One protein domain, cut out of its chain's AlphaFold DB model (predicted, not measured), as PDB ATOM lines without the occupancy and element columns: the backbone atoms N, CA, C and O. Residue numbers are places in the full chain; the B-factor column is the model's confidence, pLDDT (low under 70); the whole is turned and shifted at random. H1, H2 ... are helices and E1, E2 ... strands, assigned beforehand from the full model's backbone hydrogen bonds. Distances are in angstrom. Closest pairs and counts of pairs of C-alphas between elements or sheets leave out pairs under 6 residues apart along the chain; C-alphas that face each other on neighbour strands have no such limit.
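What this domain is: This is residues 3 to 112 of the 316 residues of the protein "Hypothetical protein" of Meloidogyne enterolobii (UniProt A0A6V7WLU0). This is a long, thin row of small parts: at one end the free strand E1, next a three-stranded sheet of E6, E7 and E8, then the small hairpin of E2 and E3 with H2 near E2 and H4 near E3, and at the far end the hairpin of E4 and E5. Residues 3 to 9, which are E1, stick out at one end and residues 66 to 71 at the other, while H3 sits in a loop off to one side, whose two legs pair at residues 41 to 42 and 56 to 57. The printed part has 110 residues with four named helices and eight named strands, in the order E1 H1 E2 E3 H2 H3 E4 E5 H4 E6 E7 E8; the class is mixed, helices and strands, and each of the three sheets is antiparallel. The whole is only just loose, close to extended, with a radius of gyration of the C-alphas of 19.7 A, and it spans 82 by 26 by 25 A.

How they stand to each other: Start at the largest sheet, in the order E6, residues 93 to 95, E7, residues 98 to 103, and E8, residues 106 to 111; it is a meander, each strand the antiparallel neighbour of the one before. E6 and E7 are a hairpin at 153 degrees between directions, with N 95 and O 98 within hydrogen-bond range at 2.9 A. E7 and E8 are a hairpin at 149 degrees, with N 99 and O 110 at 2.8 A. H1, residues 14 to 17, only grazes this sheet with its residues 15 to 16; its closest C-alphas to E8 are those of Leu 16 and Ala 109, 7.9 A apart. Move on to the hairpin of E2, residues 19 to 22, and E3, residues 27 to 30, at 147 degrees, where N 21 and O 28 are 2.8 A apart. The closest C-alphas of E3 and E7 are those of Ile 27 and Asn 102, at 7.8 A. Near E2 find H2, residues 32 to 39, with Thr 19 and Glu 35 the closest C-alphas at 7.2 A; near E3 find H4, residues 81 to 84, with Ala 28 and Ile 84 closest at 6.6 A. H2 and H4 are apart, but only just, at 8.2 A. H3, residues 46 to 51, touches no helix. The hairpin of E4, residues 62 to 67, and E5, residues 70 to 75, stands at 160 degrees, with N 65 and O 72 at 2.8 A; among the elements apart from both its strands are H2 and E7. In H2 and H3 every O i to N i+4 pair is within hydrogen-bond range; H1 and H4 are too short for such a pair.

Where its parts are: Find C-alpha 98 at (211.033, 236.709, 262.272), where E7 begins; it runs 14.7 A to C-alpha 103, and E8 runs 15.9 A back to C-alpha 111 at (210.804, 235.947, 267.136). E6 is 6.8 A long, E2 10.3 A, E3 9.7 A, H2 10.2 A and H3 8.9 A, while H1 measures 6.0 A and H4 5.2 A. E4 is 15.5 A long and E5 15.9 A. E1, residues 3 to 9, begins at C-alpha 3 at (203.104, 224.286, 286.805), is 17.6 A long and pairs with no named strand.

The domain as a whole: The two C-alphas farthest apart are those of Ile 3 and Asp 68, at 83.0 A. Without the stretches that stand free, 97 residues span 56 by 25 by 22 A. The printed part has no cut and no long link; H2 to H3, H3 to E4 and H4 to E6 are short, the others tight. The mean pLDDT of the printed part is 80.5, with residues 10 to 17, 78 to 83 and 95 to 97 under 70.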
ATOM      1  N   ILE A   3     203.155 223.782 288.183       90.50
ATOM      2  CA  ILE A   3     203.104 224.286 286.805       90.50
ATOM      3  C   ILE A   3     204.215 223.591 286.024       90.50
ATOM      4  O   ILE A   3     205.386 223.711 286.379       90.50
ATOM      5  N   THR A   4     203.858 222.894 284.953       90.50
ATOM      6  CA  THR A   4     204.807 222.196 284.084       90.50
ATOM      7  C   THR A   4     204.729 222.772 282.678       90.50
ATOM      8  O   THR A   4     203.661 222.778 282.070       90.50
ATOM      9  N   LEU A   5     205.856 223.223 282.131       88.81
ATOM     10  CA  LEU A   5     205.959 223.542 280.708       88.81
ATOM     11  C   LEU A   5     205.963 222.236 279.910       88.81
ATOM     12  O   LEU A   5     206.820 221.384 280.132       88.81
ATOM     13  N   LYS A   6     204.992 222.066 279.013       89.31
ATOM     14  CA  LYS A   6     204.882 220.874 278.167       89.31
ATOM     15  C   LYS A   6     205.568 221.044 276.833       89.31
ATOM     16  O   LYS A   6     206.256 220.127 276.403       89.31
ATOM     17  N   ASP A   7     205.348 222.186 276.199       85.06
ATOM     18  CA  ASP A   7     205.841 222.422 274.853       85.06
ATOM     19  C   ASP A   7     205.940 223.918 274.549       85.06
ATOM     20  O   ASP A   7     205.241 224.734 275.161       85.06
ATOM     21  N   ILE A   8     206.804 224.261 273.596       79.88
ATOM     22  CA  ILE A   8     206.891 225.581 272.977       79.88
ATOM     23  C   ILE A   8     206.801 225.376 271.469       79.88
ATOM     24  O   ILE A   8     207.705 224.828 270.845       79.88
ATOM     25  N   THR A   9     205.731 225.884 270.874       70.38
ATOM     26  CA  THR A   9     205.512 225.866 269.434       70.38
ATOM     27  C   THR A   9     205.872 227.221 268.828       70.38
ATOM     28  O   THR A   9     205.480 228.288 269.305       70.38
ATOM     29  N   MET A  10     206.660 227.178 267.757       65.94
ATOM     30  CA  MET A  10     206.958 228.324 266.899       65.94
ATOM     31  C   MET A  10     206.298 228.081 265.540       65.94
ATOM     32  O   MET A  10     206.268 226.945 265.067       65.94
ATOM     33  N   GLY A  11     205.750 229.131 264.919       60.94
ATOM     34  CA  GLY A  11     205.159 229.029 263.581       60.94
ATOM     35  C   GLY A  11     206.172 228.533 262.542       60.94
ATOM     36  O   GLY A  11     207.380 228.660 262.742       60.94
ATOM     37  N   LEU A  12     205.687 227.970 261.430       56.44
ATOM     38  CA  LEU A  12     206.547 227.528 260.327       56.44
ATOM     39  C   LEU A  12     207.457 228.681 259.881       56.44
ATOM     40  O   LEU A  12     206.984 229.784 259.612       56.44
ATOM     41  N   ILE A  13     208.762 228.409 259.783       63.47
ATOM     42  CA  ILE A  13     209.778 229.367 259.331       63.47
ATOM     43  C   ILE A  13     210.362 228.852 258.008       63.47
ATOM     44  O   ILE A  13     211.438 228.249 258.014       63.47
ATOM     45  N   PRO A  14     209.695 229.076 256.855       56.00
ATOM     46  CA  PRO A  14     210.168 228.585 255.557       56.00
ATOM     47  C   PRO A  14     211.594 229.049 255.239       56.00
ATOM     48  O   PRO A  14     212.351 228.363 254.561       56.00
ATOM     49  N   MET A  15     211.996 230.201 255.786       60.69
ATOM     50  CA  MET A  15     213.326 230.766 255.577       60.69
ATOM     51  C   MET A  15     214.467 229.978 256.221       60.69
ATOM     52  O   MET A  15     215.606 230.182 255.806       60.69
ATOM     53  N   LEU A  16     214.214 229.083 257.183       61.25
ATOM     54  CA  LEU A  16     215.275 228.235 257.747       61.25
ATOM     55  C   LEU A  16     215.831 227.236 256.725       61.25
ATOM     56  O   LEU A  16     216.967 226.799 256.870       61.25
ATOM     57  N   ALA A  17     215.072 226.924 255.672       66.50
ATOM     58  CA  ALA A  17     215.538 226.104 254.558       66.50
ATOM     59  C   ALA A  17     216.365 226.896 253.521       66.50
ATOM     60  O   ALA A  17     216.741 226.343 252.492       66.50
ATOM     61  N   SER A  18     216.629 228.187 253.759       78.81
ATOM     62  CA  SER A  18     217.403 229.020 252.832       78.81
ATOM     63  C   SER A  18     218.901 228.767 252.965       78.81
ATOM     64  O   SER A  18     219.411 228.514 254.057       78.81
ATOM     65  N   THR A  19     219.621 228.959 251.866       86.50
ATOM     66  CA  THR A  19     221.082 228.899 251.851       86.50
ATOM     67  C   THR A  19     221.681 230.274 252.131       86.50
ATOM     68  O   THR A  19     221.192 231.303 251.660       86.50
ATOM     69  N   PHE A  20     222.762 230.294 252.911       87.75
ATOM     70  CA  PHE A  20     223.482 231.511 253.271       87.75
ATOM     71  C   PHE A  20     224.943 231.419 252.846       87.75
ATOM     72  O   PHE A  20     225.577 230.371 252.962       87.75
ATOM     73  N   VAL A  21     225.493 232.548 252.410       88.19
ATOM     74  CA  VAL A  21     226.905 232.706 252.063       88.19
ATOM     75  C   VAL A  21     227.519 233.742 252.982       88.19
ATOM     76  O   VAL A  21     226.955 234.814 253.206       88.19
ATOM     77  N   SER A  22     228.696 233.436 253.515       88.25
ATOM     78  CA  SER A  22     229.465 234.354 254.341       88.25
ATOM     79  C   SER A  22     230.765 234.752 253.654       88.25
ATOM     80  O   SER A  22     231.422 233.966 252.975       88.25
ATOM     81  N   ASN A  23     231.150 236.007 253.851       83.56
ATOM     82  CA  ASN A  23     232.525 236.449 253.684       83.56
ATOM     83  C   ASN A  23     233.087 236.854 255.057       83.56
ATOM     84  O   ASN A  23     232.434 236.699 256.087       83.56
ATOM     85  N   SER A  24     234.306 237.395 255.102       78.44
ATOM     86  CA  SER A  24     234.941 237.784 256.371       78.44
ATOM     87  C   SER A  24     234.230 238.911 257.138       78.44
ATOM     88  O   SER A  24     234.632 239.206 258.255       78.44
ATOM     89  N   LYS A  25     233.241 239.586 256.540       80.69
ATOM     90  CA  LYS A  25     232.562 240.763 257.106       80.69
ATOM     91  C   LYS A  25     231.033 240.654 257.129       80.69
ATOM     92  O   LYS A  25     230.408 241.240 258.003       80.69
ATOM     93  N   LYS A  26     230.425 239.969 256.163       86.12
ATOM     94  CA  LYS A  26     228.981 239.947 255.910       86.12
ATOM     95  C   LYS A  26     228.494 238.528 255.655       86.12
ATOM     96  O   LYS A  26     229.232 237.691 255.139       86.12
ATOM     97  N   ILE A  27     227.228 238.300 255.977       88.69
ATOM     98  CA  ILE A  27     226.487 237.087 255.636       88.69
ATOM     99  C   ILE A  27     225.283 237.521 254.818       88.69
ATOM    100  O   ILE A  27     224.625 238.488 255.197       88.69
ATOM    101  N   ALA A  28     225.009 236.817 253.727       88.25
ATOM    102  CA  ALA A  28     223.855 237.062 252.882       88.25
ATOM    103  C   ALA A  28     223.071 235.774 252.628       88.25
ATOM    104  O   ALA A  28     223.653 234.692 252.546       88.25
ATOM    105  N   LYS A  29     221.749 235.899 252.515       86.69
ATOM    106  CA  LYS A  29     220.879 234.860 251.964       86.69
ATOM    107  C   LYS A  29     221.048 234.839 250.445       86.69
ATOM    108  O   LYS A  29     221.168 235.896 249.831       86.69
ATOM    109  N   ILE A  30     221.045 233.651 249.853       85.88
ATOM    110  CA  ILE A  30     221.079 233.474 248.399       85.88
ATOM    111  C   ILE A  30     219.877 232.663 247.923       85.88
ATOM    112  O   ILE A  30     219.315 231.862 248.674       85.88
ATOM    113  N   ASP A  31     219.477 232.897 246.679       82.81
ATOM    114  CA  ASP A  31     218.480 232.099 245.976       82.81
ATOM    115  C   ASP A  31     219.082 230.778 245.445       82.81
ATOM    116  O   ASP A  31     220.294 230.544 245.496       82.81
ATOM    117  N   ILE A  32     218.211 229.908 244.928       82.62
ATOM    118  CA  ILE A  32     218.572 228.572 244.432       82.62
ATOM    119  C   ILE A  32     219.474 228.648 243.188       82.62
ATOM    120  O   ILE A  32     220.359 227.810 243.019       82.62
ATOM    121  N   GLU A  33     219.283 229.634 242.312       82.62
ATOM    122  CA  GLU A  33     220.091 229.794 241.102       82.62
ATOM    123  C   GLU A  33     221.523 230.206 241.458       82.62
ATOM    124  O   GLU A  33     222.490 229.570 241.026       82.62
ATOM    125  N   THR A  34     221.666 231.219 242.311       81.81
ATOM    126  CA  THR A  34     222.948 231.668 242.854       81.81
ATOM    127  C   THR A  34     223.641 230.532 243.605       81.81
ATOM    128  O   THR A  34     224.850 230.337 243.456       81.81
ATOM    129  N   GLU A  35     222.891 229.736 244.369       84.75
ATOM    130  CA  GLU A  35     223.427 228.556 245.042       84.75
ATOM    131  C   GLU A  35     223.966 227.525 244.051       84.75
ATOM    132  O   GLU A  35     225.086 227.041 244.222       84.75
ATOM    133  N   ASN A  36     223.205 227.199 243.009       83.19
ATOM    134  CA  ASN A  36     223.630 226.249 241.987       83.19
ATOM    135  C   ASN A  36     224.900 226.725 241.274       83.19
ATOM    136  O   ASN A  36     225.829 225.935 241.119       83.19
ATOM    137  N   ASN A  37     224.985 228.014 240.938       80.88
ATOM    138  CA  ASN A  37     226.179 228.604 240.331       80.88
ATOM    139  C   ASN A  37     227.401 228.518 241.265       80.88
ATOM    140  O   ASN A  37     228.490 228.142 240.837       80.88
ATOM    141  N   LEU A  38     227.233 228.802 242.561       80.44
ATOM    142  CA  LEU A  38     228.323 228.711 243.542       80.44
ATOM    143  C   LEU A  38     228.746 227.266 243.821       80.44
ATOM    144  O   LEU A  38     229.927 226.990 244.016       80.44
ATOM    145  N   ARG A  39     227.801 226.321 243.814       81.12
ATOM    146  CA  ARG A  39     228.073 224.892 244.033       81.12
ATOM    147  C   ARG A  39     228.951 224.275 242.947       81.12
ATOM    148  O   ARG A  39     229.507 223.205 243.198       81.12
ATOM    149  N   MET A  40     229.087 224.925 241.795       78.69
ATOM    150  CA  MET A  40     229.975 224.478 240.726       78.69
ATOM    151  C   MET A  40     231.462 224.659 241.064       78.69
ATOM    152  O   MET A  40     232.298 224.012 240.441       78.69
ATOM    153  N   PHE A  41     231.796 225.474 242.072       79.62
ATOM    154  CA  PHE A  41     233.160 225.666 242.563       79.62
ATOM    155  C   PHE A  41     233.225 225.336 244.056       79.62
ATOM    156  O   PHE A  41     232.816 226.125 244.907       79.62
ATOM    157  N   LYS A  42     233.744 224.154 244.401       85.81
ATOM    158  CA  LYS A  42     233.818 223.693 245.795       85.81
ATOM    159  C   LYS A  42     235.251 223.421 246.217       85.81
ATOM    160  O   LYS A  42     235.895 222.506 245.716       85.81
ATOM    161  N   CYS A  43     235.703 224.158 247.219       88.81
ATOM    162  CA  CYS A  43     236.972 223.925 247.903       88.81
ATOM    163  C   CYS A  43     236.687 223.587 249.372       88.81
ATOM    164  O   CYS A  43     235.683 224.048 249.920       88.81
ATOM    165  N   LYS A  44     237.545 222.795 250.027       88.69
ATOM    166  CA  LYS A  44     237.308 222.410 251.431       88.69
ATOM    167  C   LYS A  44     237.662 223.527 252.403       88.69
ATOM    168  O   LYS A  44     237.107 223.591 253.496       88.69
ATOM    169  N   SER A  45     238.598 224.395 252.022       89.06
ATOM    170  CA  SER A  45     239.105 225.460 252.882       89.06
ATOM    171  C   SER A  45     239.360 226.758 252.118       89.06
ATOM    172  O   SER A  45     239.492 226.792 250.894       89.06
ATOM    173  N   ARG A  46     239.462 227.860 252.870       86.12
ATOM    174  CA  ARG A  46     239.788 229.181 252.314       86.12
ATOM    175  C   ARG A  46     241.193 229.231 251.711       86.12
ATOM    176  O   ARG A  46     241.422 230.001 250.787       86.12
ATOM    177  N   THR A  47     242.136 228.466 252.253       88.69
ATOM    178  CA  THR A  47     243.506 228.383 251.734       88.69
ATOM    179  C   THR A  47     243.527 227.659 250.396       88.69
ATOM    180  O   THR A  47     244.055 228.218 249.441       88.69
ATOM    181  N   GLU A  48     242.860 226.506 250.296       89.44
ATOM    182  CA  GLU A  48     242.680 225.780 249.028       89.44
ATOM    183  C   GLU A  48     241.984 226.637 247.973       89.44
ATOM    184  O   GLU A  48     242.421 226.669 246.832       89.44
ATOM    185  N   ALA A  49     240.953 227.397 248.351       86.44
ATOM    186  CA  ALA A  49     240.274 228.300 247.425       86.44
ATOM    187  C   ALA A  49     241.189 229.406 246.873       86.44
ATOM    188  O   ALA A  49     241.016 229.831 245.735       86.44
ATOM    189  N   LYS A  50     242.167 229.879 247.659       86.38
ATOM    190  CA  LYS A  50     243.121 230.912 247.221       86.38
ATOM    191  C   LYS A  50     244.206 230.365 246.302       86.38
ATOM    192  O   LYS A  50     244.625 231.064 245.390       86.38
ATOM    193  N   THR A  51     244.691 229.160 246.582       88.81
ATOM    194  CA  THR A  51     245.733 228.503 245.780       88.81
ATOM    195  C   THR A  51     245.157 227.652 244.653       88.81
ATOM    196  O   THR A  51     245.910 227.127 243.841       88.81
ATOM    197  N   PHE A  52     243.832 227.507 244.626       83.81
ATOM    198  CA  PHE A  52     243.080 226.623 243.746       83.81
ATOM    199  C   PHE A  52     243.539 225.155 243.801       83.81
ATOM    200  O   PHE A  52     243.441 224.402 242.835       83.81
ATOM    201  N   LEU A  53     244.051 224.737 244.960       80.19
ATOM    202  CA  LEU A  53     244.595 223.401 245.173       80.19
ATOM    203  C   LEU A  53     243.469 222.442 245.591       80.19
ATOM    204  O   LEU A  53     242.833 222.655 246.618       80.19
ATOM    205  N   ASN A  54     243.243 221.368 244.828       85.62
ATOM    206  CA  ASN A  54     242.232 220.328 245.101       85.62
ATOM    207  C   ASN A  54     240.766 220.807 245.156       85.62
ATOM    208  O   ASN A  54     239.905 220.123 245.719       85.62
ATOM    209  N   CYS A  55     240.453 221.954 244.553       85.75
ATOM    210  CA  CYS A  55     239.071 222.385 244.372       85.75
ATOM    211  C   CYS A  55     238.366 221.503 243.331       85.75
ATOM    212  O   CYS A  55     238.924 221.181 242.283       85.75
ATOM    213  N   LYS A  56     237.122 221.115 243.612       87.19
ATOM    214  CA  LYS A  56     236.257 220.413 242.662       87.19
ATOM    215  C   LYS A  56     235.496 221.437 241.833       87.19
ATOM    216  O   LYS A  56     234.810 222.292 242.396       87.19
ATOM    217  N   ILE A  57     235.611 221.310 240.518       84.56
ATOM    218  CA  ILE A  57     234.951 222.166 239.534       84.56
ATOM    219  C   ILE A  57     234.069 221.273 238.674       84.56
ATOM    220  O   ILE A  57     234.477 220.164 238.321       84.56
ATOM    221  N   ASP A  58     232.875 221.746 238.340       82.75
ATOM    222  CA  ASP A  58     232.060 221.088 237.324       82.75
ATOM    223  C   ASP A  58     232.749 221.204 235.948       82.75
ATOM    224  O   ASP A  58     233.013 222.323 235.499       82.75
ATOM    225  N   PRO A  59     233.058 220.091 235.255       78.81
ATOM    226  CA  PRO A  59     233.737 220.134 233.960       78.81
ATOM    227  C   PRO A  59     232.928 220.860 232.876       78.81
ATOM    228  O   PRO A  59     233.509 221.312 231.894       78.81
ATOM    229  N   ASN A  60     231.612 221.013 233.050       80.50
ATOM    230  CA  ASN A  60     230.746 221.693 232.087       80.50
ATOM    231  C   ASN A  60     230.713 223.218 232.264       80.50
ATOM    232  O   ASN A  60     229.995 223.895 231.534       80.50
ATOM    233  N   ILE A  61     231.450 223.780 233.230       81.19
ATOM    234  CA  ILE A  61     231.400 225.224 233.497       81.19
ATOM    235  C   ILE A  61     232.188 226.068 232.499       81.19
ATOM    236  O   ILE A  61     231.914 227.258 232.344       81.19
ATOM    237  N   CYS A  62     233.179 225.454 231.854       84.00
ATOM    238  CA  CYS A  62     234.059 226.087 230.887       84.00
ATOM    239  C   CYS A  62     233.979 225.336 229.564       84.00
ATOM    240  O   CYS A  62     234.278 224.145 229.490       84.00
ATOM    241  N   HIS A  63     233.628 226.050 228.500       87.12
ATOM    242  CA  HIS A  63     233.634 225.517 227.149       87.12
ATOM    243  C   HIS A  63     234.871 226.012 226.412       87.12
ATOM    244  O   HIS A  63     234.969 227.181 226.050       87.12
ATOM    245  N   CYS A  64     235.812 225.102 226.177       89.12
ATOM    246  CA  CYS A  64     237.022 225.389 225.421       89.12
ATOM    247  C   CYS A  64     236.855 224.964 223.964       89.12
ATOM    248  O   CYS A  64     236.585 223.798 223.675       89.12
ATOM    249  N   ARG A  65     237.028 225.910 223.042       89.31
ATOM    250  CA  ARG A  65     237.029 225.670 221.600       89.31
ATOM    251  C   ARG A  65     238.460 225.787 221.069       89.31
ATOM    252  O   ARG A  65     239.134 226.780 221.370       89.31
ATOM    253  N   PRO A  66     238.937 224.806 220.291       87.62
ATOM    254  CA  PRO A  66     240.197 224.953 219.580       87.62
ATOM    255  C   PRO A  66     240.049 226.023 218.486       87.62
ATOM    256  O   PRO A  66     239.045 226.059 217.778       87.62
ATOM    257  N   ALA A  67     241.048 226.891 218.362       81.94
ATOM    258  CA  ALA A  67     241.260 227.805 217.245       81.94
ATOM    259  C   ALA A  67     242.678 227.582 216.695       81.94
ATOM    260  O   ALA A  67     243.527 227.027 217.393       81.94
ATOM    261  N   ASP A  68     242.942 228.024 215.464       81.62
ATOM    262  CA  ASP A  68     244.114 227.608 214.669       81.62
ATOM    263  C   ASP A  68     245.443 227.579 215.443       81.62
ATOM    264  O   ASP A  68     246.168 226.593 215.378       81.62
ATOM    265  N   ASN A  69     245.726 228.612 216.246       86.19
ATOM    266  CA  ASN A  69     246.945 228.694 217.065       86.19
ATOM    267  C   ASN A  69     246.670 228.937 218.561       86.19
ATOM    268  O   ASN A  69     247.586 229.296 219.305       86.19
ATOM    269  N   LYS A  70     245.410 228.857 219.009       88.25
ATOM    270  CA  LYS A  70     244.999 229.256 220.368       88.25
ATOM    271  C   LYS A  70     243.818 228.415 220.833       88.25
ATOM    272  O   LYS A  70     242.984 228.021 220.035       88.25
ATOM    273  N   VAL A  71     243.690 228.202 222.134       89.69
ATOM    274  CA  VAL A  71     242.458 227.652 222.715       89.69
ATOM    275  C   VAL A  71     241.692 228.801 223.350       89.69
ATOM    276  O   VAL A  71     242.260 229.530 224.163       89.69
ATOM    277  N   ASN A  72     240.425 228.977 222.970       88.38
ATOM    278  CA  ASN A  72     239.543 229.943 223.618       88.38
ATOM    279  C   ASN A  72     238.610 229.208 224.578       88.38
ATOM    280  O   ASN A  72     237.860 228.337 224.142       88.38
ATOM    281  N   CYS A  73     238.662 229.547 225.863       87.06
ATOM    282  CA  CYS A  73     237.801 228.967 226.887       87.06
ATOM    283  C   CYS A  73     236.826 230.021 227.401       87.06
ATOM    284  O   CYS A  73     237.245 231.004 228.005       87.06
ATOM    285  N   ASP A  74     235.538 229.766 227.202       86.38
ATOM    286  CA  ASP A  74     234.460 230.594 227.725       86.38
ATOM    287  C   ASP A  74     233.905 229.912 228.983       86.38
ATOM    288  O   ASP A  74     233.287 228.847 228.907       86.38
ATOM    289  N   CYS A  75     234.162 230.499 230.151       83.00
ATOM    290  CA  CYS A  75     233.657 230.004 231.430       83.00
ATOM    291  C   CYS A  75     232.468 230.836 231.896       83.00
ATOM    292  O   CYS A  75     232.464 232.057 231.745       83.00
ATOM    293  N   LYS A  76     231.479 230.191 232.520       76.81
ATOM    294  CA  LYS A  76     230.392 230.922 233.179       76.81
ATOM    295  C   LYS A  76     230.972 231.758 234.323       76.81
ATOM    296  O   LYS A  76     231.555 231.212 235.261       76.81
ATOM    297  N   GLU A  77     230.810 233.076 234.250       70.56
ATOM    298  CA  GLU A  77     231.227 233.962 235.333       70.56
ATOM    299  C   GLU A  77     230.357 233.737 236.575       70.56
ATOM    300  O   GLU A  77     229.132 233.610 236.502       70.56
ATOM    301  N   LEU A  78     231.003 233.680 237.737       68.44
ATOM    302  CA  LEU A  78     230.308 233.682 239.016       68.44
ATOM    303  C   LEU A  78     229.704 235.063 239.270       68.44
ATOM    304  O   LEU A  78     230.365 236.080 239.050       68.44
ATOM    305  N   ASN A  79     228.481 235.083 239.810       65.31
ATOM    306  CA  ASN A  79     227.818 236.313 240.240       65.31
ATOM    307  C   ASN A  79     228.782 237.180 241.060       65.31
ATOM    308  O   ASN A  79     229.391 236.718 242.030       65.31
ATOM    309  N   ASN A  80     228.908 238.448 240.660       64.44
ATOM    310  CA  ASN A  80     229.779 239.408 241.323       64.44
ATOM    311  C   ASN A  80     229.445 239.443 242.826       64.44
ATOM    312  O   ASN A  80     228.275 239.503 243.210       64.44
ATOM    313  N   GLN A  81     230.464 239.433 243.692       68.88
ATOM    314  CA  GLN A  81     230.280 239.515 245.147       68.88
ATOM    315  C   GLN A  81     229.392 240.704 245.547       68.88
ATOM    316  O   GLN A  81     228.652 240.625 246.527       68.88
ATOM    317  N   SER A  82     229.426 241.790 244.771       66.81
ATOM    318  CA  SER A  82     228.564 242.958 244.959       66.81
ATOM    319  C   SER A  82     227.066 242.650 244.829       66.81
ATOM    320  O   SER A  82     226.265 243.287 245.509       66.81
ATOM    321  N   MET A  83     226.679 241.665 244.012       69.19
ATOM    322  CA  MET A  83     225.289 241.235 243.846       69.19
ATOM    323  C   MET A  83     224.821 240.330 244.988       69.19
ATOM    324  O   MET A  83     223.679 240.444 245.424       69.19
ATOM    325  N   ILE A  84     225.713 239.484 245.514       78.38
ATOM    326  CA  ILE A  84     225.410 238.571 246.626       78.38
ATOM    327  C   ILE A  84     225.223 239.356 247.931       78.38
ATOM    328  O   ILE A  84     224.250 239.161 248.651       78.38
ATOM    329  N   PHE A  85     226.138 240.281 248.237       82.94
ATOM    330  CA  PHE A  85     226.149 241.017 249.509       82.94
ATOM    331  C   PHE A  85     225.420 242.367 249.445       82.94
ATOM    332  O   PHE A  85     225.812 243.325 250.130       82.94
ATOM    333  N   LYS A  86     224.357 242.452 248.637       80.56
ATOM    334  CA  LYS A  86     223.445 243.603 248.639       80.56
ATOM    335  C   LYS A  86     222.802 243.773 250.023       80.56
ATOM    336  O   LYS A  86     222.612 242.775 250.725       80.56
ATOM    337  N   PRO A  87     222.460 245.008 250.437       74.50
ATOM    338  CA  PRO A  87     221.823 245.257 251.731       74.50
ATOM    339  C   PRO A  87     220.550 244.431 251.948       74.50
ATOM    340  O   PRO A  87     220.349 243.918 253.040       74.50
ATOM    341  N   GLU A  88     219.756 244.241 250.893       73.19
ATOM    342  CA  GLU A  88     218.496 243.481 250.895       73.19
ATOM    343  C   GLU A  88     218.684 242.011 251.295       73.19
ATOM    344  O   GLU A  88     217.874 241.450 252.028       73.19
ATOM    345  N   ASN A  89     219.790 241.406 250.859       78.56
ATOM    346  CA  ASN A  89     220.093 239.996 251.096       78.56
ATOM    347  C   ASN A  89     220.973 239.785 252.331       78.56
ATOM    348  O   ASN A  89     221.173 238.651 252.765       78.56
ATOM    349  N   SER A  90     221.525 240.861 252.897       85.81
ATOM    350  CA  SER A  90     222.489 240.796 253.992       85.81
ATOM    351  C   SER A  90     221.804 240.696 255.352       85.81
ATOM    352  O   SER A  90     220.790 241.334 255.613       85.81
ATOM    353  N   LEU A  91     222.398 239.929 256.264       85.44
ATOM    354  CA  LEU A  91     221.975 239.917 257.661       85.44
ATOM    355  C   LEU A  91     222.349 241.233 258.377       85.44
ATOM    356  O   LEU A  91     223.434 241.768 258.124       85.44
ATOM    357  N   PRO A  92     221.530 241.692 259.346       86.19
ATOM    358  CA  PRO A  92     220.245 241.115 259.751       86.19
ATOM    359  C   PRO A  92     219.098 241.534 258.820       86.19
ATOM    360  O   PRO A  92     219.043 242.678 258.378       86.19
ATOM    361  N   PHE A  93     218.136 240.639 258.603       76.44
ATOM    362  CA  PHE A  93     216.885 240.973 257.918       76.44
ATOM    363  C   PHE A  93     215.687 240.391 258.670       76.44
ATOM    364  O   PHE A  93     215.821 239.440 259.445       76.44
ATOM    365  N   ALA A  94     214.511 240.974 258.443       73.75
ATOM    366  CA  ALA A  94     213.257 240.533 259.039       73.75
ATOM    367  C   ALA A  94     212.246 240.147 257.958       73.75
ATOM    368  O   ALA A  94     212.078 240.865 256.972       73.75
ATOM    369  N   HIS A  95     211.556 239.030 258.168       69.75
ATOM    370  CA  HIS A  95     210.531 238.519 257.267       69.75
ATOM    371  C   HIS A  95     209.424 237.853 258.086       69.75
ATOM    372  O   HIS A  95     209.721 237.038 258.960       69.75
ATOM    373  N   ASN A  96     208.164 238.219 257.839       67.00
ATOM    374  CA  ASN A  96     206.991 237.694 258.550       67.00
ATOM    375  C   ASN A  96     207.143 237.692 260.088       67.00
ATOM    376  O   ASN A  96     206.831 236.711 260.757       67.00
ATOM    377  N   GLY A  97     207.682 238.776 260.658       66.06
ATOM    378  CA  GLY A  97     207.868 238.915 262.112       66.06
ATOM    379  C   GLY A  97     209.057 238.143 262.700       66.06
ATOM    380  O   GLY A  97     209.291 238.211 263.906       66.06
ATOM    381  N   ILE A  98     209.843 237.458 261.867       73.81
ATOM    382  CA  ILE A  98     211.033 236.709 262.272       73.81
ATOM    383  C   ILE A  98     212.273 237.470 261.826       73.81
ATOM    384  O   ILE A  98     212.436 237.797 260.651       73.81
ATOM    385  N   MET A  99     213.172 237.736 262.766       78.62
ATOM    386  CA  MET A  99     214.449 238.390 262.517       78.62
ATOM    387  C   MET A  99     215.557 237.348 262.415       78.62
ATOM    388  O   MET A  99     215.874 236.674 263.395       78.62
ATOM    389  N   ILE A 100     216.187 237.253 261.249       82.50
ATOM    390  CA  ILE A 100     217.389 236.443 261.075       82.50
ATOM    391  C   ILE A 100     218.601 237.319 261.366       82.50
ATOM    392  O   ILE A 100     218.746 238.416 260.823       82.50
ATOM    393  N   LYS A 101     219.486 236.842 262.238       87.06
ATOM    394  CA  LYS A 101     220.705 237.562 262.611       87.06
ATOM    395  C   LYS A 101     221.864 236.614 262.858       87.06
ATOM    396  O   LYS A 101     221.677 235.448 263.188       87.06
ATOM    397  N   ASN A 102     223.074 237.143 262.728       86.62
ATOM    398  CA  ASN A 102     224.281 236.444 263.137       86.62
ATOM    399  C   ASN A 102     224.528 236.690 264.630       86.62
ATOM    400  O   ASN A 102     224.658 237.837 265.058       86.62
ATOM    401  N   LYS A 103     224.609 235.619 265.418       85.69
ATOM    402  CA  LYS A 103     225.003 235.664 266.825       85.69
ATOM    403  C   LYS A 103     226.169 234.702 267.036       85.69
ATOM    404  O   LYS A 103     226.001 233.489 266.980       85.69
ATOM    405  N   PHE A 104     227.355 235.260 267.287       83.06
ATOM    406  CA  PHE A 104     228.594 234.504 267.524       83.06
ATOM    407  C   PHE A 104     228.941 233.500 266.409       83.06
ATOM    408  O   PHE A 104     229.367 232.384 266.685       83.06
ATOM    409  N   GLY A 105     228.732 233.879 265.146       78.31
ATOM    410  CA  GLY A 105     229.007 233.017 263.990       78.31
ATOM    411  C   GLY A 105     227.876 232.046 263.650       78.31
ATOM    412  O   GLY A 105     227.940 231.399 262.609       78.31
ATOM    413  N   ASN A 106     226.829 231.983 264.474       82.88
ATOM    414  CA  ASN A 106     225.649 231.170 264.217       82.88
ATOM    415  C   ASN A 106     224.519 232.036 263.665       82.88
ATOM    416  O   ASN A 106     224.196 233.095 264.211       82.88
ATOM    417  N   ILE A 107     223.895 231.565 262.591       85.69
ATOM    418  CA  ILE A 107     222.690 232.184 262.044       85.69
ATOM    419  C   ILE A 107     221.522 231.753 262.926       85.69
ATOM    420  O   ILE A 107     221.245 230.564 263.060       85.69
ATOM    421  N   ILE A 108     220.860 232.723 263.550       84.06
ATOM    422  CA  ILE A 108     219.728 232.485 264.443       84.06
ATOM    423  C   ILE A 108     218.482 233.194 263.927       84.06
ATOM    424  O   ILE A 108     218.549 234.333 263.458       84.06
ATOM    425  N   ALA A 109     217.340 232.527 264.062       80.31
ATOM    426  CA  ALA A 109     216.025 233.126 263.899       80.31
ATOM    427  C   ALA A 109     215.514 233.580 265.270       80.31
ATOM    428  O   ALA A 109     215.497 232.805 266.224       80.31
ATOM    429  N   ALA A 110     215.129 234.846 265.377       79.12
ATOM    430  CA  ALA A 110     214.556 235.427 266.579       79.12
ATOM    431  C   ALA A 110     213.128 235.894 266.290       79.12
ATOM    432  O   ALA A 110     212.894 236.629 265.334       79.12
ATOM    433  N   THR A 111     212.195 235.490 267.143       75.69
ATOM    434  CA  THR A 111     210.804 235.947 267.136       75.69
ATOM    435  C   THR A 111     210.448 236.436 268.534       75.69
ATOM    436  O   THR A 111     210.925 235.886 269.528       75.69
ATOM    437  N   GLU A 112     209.629 237.481 268.610       70.44
ATOM    438  CA  GLU A 112     209.030 237.944 269.870       70.44
ATOM    439  C   GLU A 112     207.737 237.175 270.199       70.44
ATOM    440  O   GLU A 112     207.126 237.412 271.237       70.44
TER     441      GLU A 112